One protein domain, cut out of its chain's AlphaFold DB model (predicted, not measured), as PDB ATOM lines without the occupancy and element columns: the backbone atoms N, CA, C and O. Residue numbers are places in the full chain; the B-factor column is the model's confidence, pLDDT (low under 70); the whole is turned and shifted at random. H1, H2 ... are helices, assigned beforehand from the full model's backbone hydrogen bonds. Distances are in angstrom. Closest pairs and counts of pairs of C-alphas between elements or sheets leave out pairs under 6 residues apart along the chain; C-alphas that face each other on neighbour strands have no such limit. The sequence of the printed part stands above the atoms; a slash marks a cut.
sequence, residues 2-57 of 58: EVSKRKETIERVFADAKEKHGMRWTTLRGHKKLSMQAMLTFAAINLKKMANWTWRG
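This is residues 2 to 57 of the 58 residues of the protein "Transposase" of Peribacillus simplex (UniProt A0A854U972). Two helices splay apart as an open, lopsided V: H1, near its last residues, comes nearest to H2 part-way along H2, and the link, residues 21 to 30, loops out and turns back into the first residue of H2. The free arms are residues 2 to 12 of H1 and residues 46 to 57, of which 46 to 55 belong to H2. The printed part has 56 residues with two named helices, H1 then H2, and no named strand; the class is all helix. The whole is loose, with a radius of gyration of the C-alphas of 13.4 A, and elongated, spanning 41 by 25 by 17 A.

H1 is residues 2 to 20, 26.8 A from first to last C-alpha, beginning at C-alpha 2 at (-1.346, -22.596, 64.281). H2 is residues 31 to 55, 36.1 A long, from C-alpha 31 at (-5.297, -21.200, 30.145) to C-alpha 55 at (-16.312, -40.404, 58.619).

H1 and H2 are close but not clearly touching, with 1 pair of C-alphas within 8 A. Their closest C-alphas, those of Ala 17 and Thr 41, are 7.8 A apart. The two helices run opposite ways at a steep tilt of 60 degrees, and their centres are 14.0 A apart. In H1 and H2 every O i to N i+4 pair is within hydrogen-bond range.

The two C-alphas farthest apart, those of Arg 29 and Gly 57, are 42.0 A apart. Without the stretches that stand free, the body has 33 residues and spans 23 by 18 by 10 A. The printed part has no cut, and the link from H1 to H2, 10 residues, is short. The mean pLDDT of the printed part is 90.8; residues 2 to 4 are under 70.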
ATOM      1  N   GLU A   2      -0.338 -22.146  65.261       54.12
ATOM      2  CA  GLU A   2      -1.346 -22.596  64.281       54.12
ATOM      3  C   GLU A   2      -1.099 -22.128  62.828       54.12
ATOM      4  O   GLU A   2      -1.267 -22.906  61.888       54.12
ATOM      5  N   VAL A   3      -0.580 -20.906  62.635       59.91
ATOM      6  CA  VAL A   3      -0.247 -20.352  61.301       59.91
ATOM      7  C   VAL A   3       0.808 -21.196  60.565       59.91
ATOM      8  O   VAL A   3       0.713 -21.391  59.353       59.91
ATOM      9  N   SER A   4       1.774 -21.762  61.299       66.88
ATOM     10  CA  SER A   4       2.853 -22.583  60.724       66.88
ATOM     11  C   SER A   4       2.325 -23.902  60.141       66.88
ATOM     12  O   SER A   4       2.663 -24.277  59.018       66.88
ATOM     13  N   LYS A   5       1.396 -24.558  60.852       71.62
ATOM     14  CA  LYS A   5       0.816 -25.850  60.440       71.62
ATOM     15  C   LYS A   5      -0.038 -25.736  59.176       71.62
ATOM     16  O   LYS A   5      -0.044 -26.646  58.344       71.62
ATOM     17  N   ARG A   6      -0.748 -24.614  58.996       77.69
ATOM     18  CA  ARG A   6      -1.540 -24.365  57.780       77.69
ATOM     19  C   ARG A   6      -0.643 -24.217  56.556       77.69
ATOM     20  O   ARG A   6      -0.937 -24.828  55.531       77.69
ATOM     21  N   LYS A   7       0.445 -23.451  56.676       80.00
ATOM     22  CA  LYS A   7       1.426 -23.279  55.599       80.00
ATOM     23  C   LYS A   7       2.005 -24.626  55.173       80.00
ATOM     24  O   LYS A   7       1.939 -24.972  54.002       80.00
ATOM     25  N   GLU A   8       2.466 -25.424  56.131       84.69
ATOM     26  CA  GLU A   8       3.015 -26.755  55.858       84.69
ATOM     27  C   GLU A   8       1.997 -27.687  55.177       84.69
ATOM     28  O   GLU A   8       2.328 -28.406  54.236       84.69
ATOM     29  N   THR A   9       0.732 -27.638  55.601       86.81
ATOM     30  CA  THR A   9      -0.338 -28.435  54.982       86.81
ATOM     31  C   THR A   9      -0.590 -28.018  53.532       86.81
ATOM     32  O   THR A   9      -0.796 -28.876  52.677       86.81
ATOM     33  N   ILE A  10      -0.556 -26.713  53.246       89.56
ATOM     34  CA  ILE A  10      -0.723 -26.181  51.890       89.56
ATOM     35  C   ILE A  10       0.430 -26.637  50.987       89.56
ATOM     36  O   ILE A  10       0.172 -27.148  49.899       89.56
ATOM     37  N   GLU A  11       1.678 -26.542  51.452       94.00
ATOM     38  CA  GLU A  11       2.851 -27.001  50.690       94.00
ATOM     39  C   GLU A  11       2.775 -28.501  50.362       94.00
ATOM     40  O   GLU A  11       3.025 -28.903  49.225       94.00
ATOM     41  N   ARG A  12       2.340 -29.338  51.316       93.06
ATOM     42  CA  ARG A  12       2.140 -30.781  51.079       93.06
ATOM     43  C   ARG A  12       1.063 -31.055  50.028       93.06
ATOM     44  O   ARG A  12       1.252 -31.916  49.175       93.06
ATOM     45  N   VAL A  13      -0.049 -30.317  50.063       94.25
ATOM     46  CA  VAL A  13      -1.128 -30.454  49.072       94.25
ATOM     47  C   VAL A  13      -0.646 -30.057  47.673       94.25
ATOM     48  O   VAL A  13      -0.969 -30.739  46.701       94.25
ATOM     49  N   PHE A  14       0.168 -29.006  47.553       94.69
ATOM     50  CA  PHE A  14       0.769 -28.632  46.271       94.69
ATOM     51  C   PHE A  14       1.804 -29.647  45.774       94.69
ATOM     52  O   PHE A  14       1.849 -29.917  44.572       94.69
ATOM     53  N   ALA A  15       2.611 -30.232  46.662       95.69
ATOM     54  CA  ALA A  15       3.529 -31.312  46.301       95.69
ATOM     55  C   ALA A  15       2.768 -32.540  45.770       95.69
ATOM     56  O   ALA A  15       3.086 -33.048  44.695       95.69
ATOM     57  N   ASP A  16       1.697 -32.951  46.454       94.56
ATOM     58  CA  ASP A  16       0.828 -34.045  46.011       94.56
ATOM     59  C   ASP A  16       0.150 -33.741  44.667       94.56
ATOM     60  O   ASP A  16       0.081 -34.612  43.801       94.56
ATOM     61  N   ALA A  17      -0.302 -32.503  44.445       95.25
ATOM     62  CA  ALA A  17      -0.867 -32.088  43.161       95.25
ATOM     63  C   ALA A  17       0.131 -32.259  42.001       95.25
ATOM     64  O   ALA A  17      -0.244 -32.718  40.918       95.25
ATOM     65  N   LYS A  18       1.411 -31.942  42.229       94.69
ATOM     66  CA  LYS A  18       2.464 -32.095  41.216       94.69
ATOM     67  C   LYS A  18       2.757 -33.562  40.913       94.69
ATOM     68  O   LYS A  18       2.737 -33.936  39.742       94.69
ATOM     69  N   GLU A  19       2.984 -34.374  41.942       95.31
ATOM     70  CA  GLU A  19       3.470 -35.753  41.785       95.31
ATOM     71  C   GLU A  19       2.349 -36.767  41.512       95.31
ATOM     72  O   GLU A  19       2.501 -37.644  40.666       95.31
ATOM     73  N   LYS A  20       1.197 -36.651  42.187       93.88
ATOM     74  CA  LYS A  20       0.100 -37.638  42.103       93.88
ATOM     75  C   LYS A  20      -0.995 -37.253  41.112       93.88
ATOM     76  O   LYS A  20      -1.727 -38.123  40.649       93.88
ATOM     77  N   HIS A  21      -1.130 -35.965  40.798       93.75
ATOM     78  CA  HIS A  21      -2.207 -35.452  39.942       93.75
ATOM     79  C   HIS A  21      -1.705 -34.819  38.635       93.75
ATOM     80  O   HIS A  21      -2.459 -34.139  37.939       93.75
ATOM     81  N   GLY A  22      -0.437 -35.058  38.283       91.00
ATOM     82  CA  GLY A  22       0.121 -34.694  36.980       91.00
ATOM     83  C   GLY A  22       0.278 -33.190  36.750       91.00
ATOM     84  O   GLY A  22       0.441 -32.777  35.607       91.00
ATOM     85  N   MET A  23       0.249 -32.363  37.805       95.44
ATOM     86  CA  MET A  23       0.439 -30.909  37.686       95.44
ATOM     87  C   MET A  23       1.908 -30.478  37.684       95.44
ATOM     88  O   MET A  23       2.196 -29.282  37.732       95.44
ATOM     89  N   ARG A  24       2.859 -31.421  37.646       95.31
ATOM     90  CA  ARG A  24       4.280 -31.081  37.489       95.31
ATOM     91  C   ARG A  24       4.554 -30.371  36.162       95.31
ATOM     92  O   ARG A  24       5.431 -29.516  36.111       95.31
ATOM     93  N   TRP A  25       3.769 -30.679  35.130       94.25
ATOM     94  CA  TRP A  25       3.863 -30.081  33.802       94.25
ATOM     95  C   TRP A  25       2.481 -29.682  33.288       94.25
ATOM     96  O   TRP A  25       1.469 -30.284  33.638       94.25
ATOM     97  N   THR A  26       2.430 -28.678  32.416       92.19
ATOM     98  CA  THR A  26       1.192 -28.278  31.743       92.19
ATOM     99  C   THR A  26       0.920 -29.211  30.568       92.19
ATOM    100  O   THR A  26       1.494 -29.047  29.493       92.19
ATOM    101  N   THR A  27       0.047 -30.193  30.767       91.81
ATOM    102  CA  THR A  27      -0.297 -31.190  29.741       91.81
ATOM    103  C   THR A  27      -1.438 -30.749  28.819       91.81
ATOM    104  O   THR A  27      -1.603 -31.298  27.732       91.81
ATOM    105  N   LEU A  28      -2.221 -29.738  29.216       94.50
ATOM    106  CA  LEU A  28      -3.325 -29.189  28.425       94.50
ATOM    107  C   LEU A  28      -2.945 -27.854  27.780       94.50
ATOM    108  O   LEU A  28      -2.326 -26.991  28.404       94.50
ATOM    109  N   ARG A  29      -3.381 -27.643  26.533       95.19
ATOM    110  CA  ARG A  29      -3.168 -26.381  25.810       95.19
ATOM    111  C   ARG A  29      -4.240 -25.347  26.164       95.19
ATOM    112  O   ARG A  29      -5.435 -25.597  25.993       95.19
ATOM    113  N   GLY A  30      -3.789 -24.157  26.560       95.50
ATOM    114  CA  GLY A  30      -4.626 -22.985  26.818       95.50
ATOM    115  C   GLY A  30      -5.035 -22.823  28.286       95.50
ATOM    116  O   GLY A  30      -5.362 -23.790  28.974       95.50
ATOM    117  N   HIS A  31      -5.067 -21.568  28.743       94.69
ATOM    118  CA  HIS A  31      -5.297 -21.200  30.145       94.69
ATOM    119  C   HIS A  31      -6.598 -21.787  30.708       94.69
ATOM    120  O   HIS A  31      -6.583 -22.426  31.751       94.69
ATOM    121  N   LYS A  32      -7.711 -21.675  29.970       96.88
ATOM    122  CA  LYS A  32      -9.030 -22.159  30.416       96.88
ATOM    123  C   LYS A  32      -9.031 -23.649  30.787       96.88
ATOM    124  O   LYS A  32      -9.651 -24.031  31.775       96.88
ATOM    125  N   LYS A  33      -8.336 -24.489  30.010       95.81
ATOM    126  CA  LYS A  33      -8.272 -25.938  30.258       95.81
ATOM    127  C   LYS A  33      -7.420 -26.261  31.485       95.81
ATOM    128  O   LYS A  33      -7.840 -27.070  32.306       95.81
ATOM    129  N   LEU A  34      -6.281 -25.584  31.640       95.31
ATOM    130  CA  LEU A  34      -5.423 -25.727  32.819       95.31
ATOM    131  C   LEU A  34      -6.127 -25.252  34.096       95.31
ATOM    132  O   LEU A  34      -6.103 -25.956  35.102       95.31
ATOM    133  N   SER A  35      -6.819 -24.109  34.050       95.75
ATOM    134  CA  SER A  35      -7.599 -23.607  35.188       95.75
ATOM    135  C   SER A  35      -8.689 -24.593  35.607       95.75
ATOM    136  O   SER A  35      -8.861 -24.850  36.795       95.75
ATOM    137  N   MET A  36      -9.391 -25.191  34.641       96.94
ATOM    138  CA  MET A  36     -10.414 -26.202  34.911       96.94
ATOM    139  C   MET A  36      -9.817 -27.479  35.522       96.94
ATOM    140  O   MET A  36     -10.352 -27.981  36.507       96.94
ATOM    141  N   GLN A  37      -8.689 -27.971  35.000       96.00
ATOM    142  CA  GLN A  37      -7.979 -29.127  35.567       96.00
ATOM    143  C   GLN A  37      -7.548 -28.873  37.018       96.00
ATOM    144  O   GLN A  37      -7.777 -29.716  37.890       96.00
ATOM    145  N   ALA A  38      -6.958 -27.706  37.289       95.50
ATOM    146  CA  ALA A  38      -6.556 -27.317  38.636       95.50
ATOM    147  C   ALA A  38      -7.770 -27.262  39.574       95.50
ATOM    148  O   ALA A  38      -7.763 -27.896  40.630       95.50
ATOM    149  N   MET A  39      -8.840 -26.574  39.162       97.44
ATOM    150  CA  MET A  39     -10.060 -26.423  39.957       97.44
ATOM    151  C   MET A  39     -10.688 -27.772  40.313       97.44
ATOM    152  O   MET A  39     -10.966 -28.021  41.484       97.44
ATOM    153  N   LEU A  40     -10.867 -28.658  39.329       97.12
ATOM    154  CA  LEU A  40     -11.449 -29.986  39.548       97.12
ATOM    155  C   LEU A  40     -10.605 -30.825  40.512       97.12
ATOM    156  O   LEU A  40     -11.146 -31.474  41.408       97.12
ATOM    157  N   THR A  41      -9.280 -30.772  40.378       95.94
ATOM    158  CA  THR A  41      -8.387 -31.547  41.244       95.94
ATOM    159  C   THR A  41      -8.440 -31.058  42.689       95.94
ATOM    160  O   THR A  41      -8.618 -31.862  43.605       95.94
ATOM    161  N   PHE A  42      -8.338 -29.746  42.925       96.25
ATOM    162  CA  PHE A  42      -8.404 -29.210  44.287       96.25
ATOM    163  C   PHE A  42      -9.800 -29.354  44.902       96.25
ATOM    164  O   PHE A  42      -9.904 -29.615  46.102       96.25
ATOM    165  N   ALA A  43     -10.866 -29.268  44.101       97.62
ATOM    166  CA  ALA A  43     -12.217 -29.579  44.557       97.62
ATOM    167  C   ALA A  43     -12.307 -31.028  45.064       97.62
ATOM    168  O   ALA A  43     -12.764 -31.250  46.183       97.62
ATOM    169  N   ALA A  44     -11.792 -32.003  44.308       96.81
ATOM    170  CA  ALA A  44     -11.780 -33.409  44.714       96.81
ATOM    171  C   ALA A  44     -10.937 -33.662  45.980       96.81
ATOM    172  O   ALA A  44     -11.373 -34.385  46.878       96.81
ATOM    173  N   ILE A  45      -9.760 -33.035  46.096       95.38
ATOM    174  CA  ILE A  45      -8.913 -33.124  47.299       95.38
ATOM    175  C   ILE A  45      -9.663 -32.597  48.531       95.38
ATOM    176  O   ILE A  45      -9.660 -33.239  49.586       95.38
ATOM    177  N   ASN A  46     -10.348 -31.459  48.399       93.75
ATOM    178  CA  ASN A  46     -11.134 -30.876  49.484       93.75
ATOM    179  C   ASN A  46     -12.353 -31.736  49.842       93.75
ATOM    180  O   ASN A  46     -12.620 -31.942  51.024       93.75
ATOM    181  N   LEU A  47     -13.050 -32.298  48.849       96.50
ATOM    182  CA  LEU A  47     -14.158 -33.233  49.072       96.50
ATOM    183  C   LEU A  47     -13.695 -34.472  49.846       96.50
ATOM    184  O   LEU A  47     -14.313 -34.831  50.845       96.50
ATOM    185  N   LYS A  48     -12.561 -35.073  49.462       93.88
ATOM    186  CA  LYS A  48     -11.957 -36.194  50.202       93.88
ATOM    187  C   LYS A  48     -11.649 -35.813  51.650       93.88
ATOM    188  O   LYS A  48     -11.868 -36.609  52.560       93.88
ATOM    189  N   LYS A  49     -11.138 -34.601  51.881       91.81
ATOM    190  CA  LYS A  49     -10.860 -34.097  53.231       91.81
ATOM    191  C   LYS A  49     -12.137 -33.999  54.069       91.81
ATOM    192  O   LYS A  49     -12.136 -34.480  55.195       91.81
ATOM    193  N   MET A  50     -13.209 -33.435  53.510       94.19
ATOM    194  CA  MET A  50     -14.505 -33.346  54.189       94.19
ATOM    195  C   MET A  50     -15.095 -34.729  54.470       94.19
ATOM    196  O   MET A  50     -15.518 -34.975  55.590       94.19
ATOM    197  N   ALA A  51     -15.043 -35.654  53.507       94.88
ATOM    198  CA  ALA A  51     -15.501 -37.029  53.703       94.88
ATOM    199  C   ALA A  51     -14.727 -37.750  54.823       94.88
ATOM    200  O   ALA A  51     -15.305 -38.474  55.624       94.88
ATOM    201  N   ASN A  52     -13.414 -37.520  54.924       93.56
ATOM    202  CA  ASN A  52     -12.615 -38.058  56.024       93.56
ATOM    203  C   ASN A  52     -12.986 -37.444  57.381       93.56
ATOM    204  O   ASN A  52     -12.885 -38.133  58.393       93.56
ATOM    205  N   TRP A  53     -13.370 -36.164  57.417       92.31
ATOM    206  CA  TRP A  53     -13.842 -35.510  58.638       92.31
ATOM    207  C   TRP A  53     -15.193 -36.062  59.080       92.31
ATOM    208  O   TRP A  53     -15.332 -36.446  60.232       92.31
ATOM    209  N   THR A  54     -16.154 -36.178  58.163       91.81
ATOM    210  CA  THR A  54     -17.475 -36.734  58.488       91.81
ATOM    211  C   THR A  54     -17.395 -38.203  58.898       91.81
ATOM    212  O   THR A  54     -18.111 -38.617  59.801       91.81
ATOM    213  N   TRP A  55     -16.502 -38.989  58.285       90.62
ATOM    214  CA  TRP A  55     -16.312 -40.404  58.619       90.62
ATOM    215  C   TRP A  55     -15.712 -40.637  60.010       90.62
ATOM    216  O   TRP A  55     -16.058 -41.607  60.677       90.62
ATOM    217  N   ARG A  56     -14.797 -39.771  60.459       83.88
ATOM    218  CA  ARG A  56     -14.126 -39.926  61.763       83.88
ATOM    219  C   ARG A  56     -14.985 -39.475  62.951       83.88
ATOM    220  O   ARG A  56     -14.538 -39.638  64.081       83.88
ATOM    221  N   GLY A  57     -16.199 -38.984  62.691       71.06
ATOM    222  CA  GLY A  57     -17.037 -38.296  63.669       71.06
ATOM    223  C   GLY A  57     -16.527 -36.871  63.943       71.06
ATOM    224  O   GLY A  57     -15.328 -36.622  63.781       71.06
TER     225      GLY A  57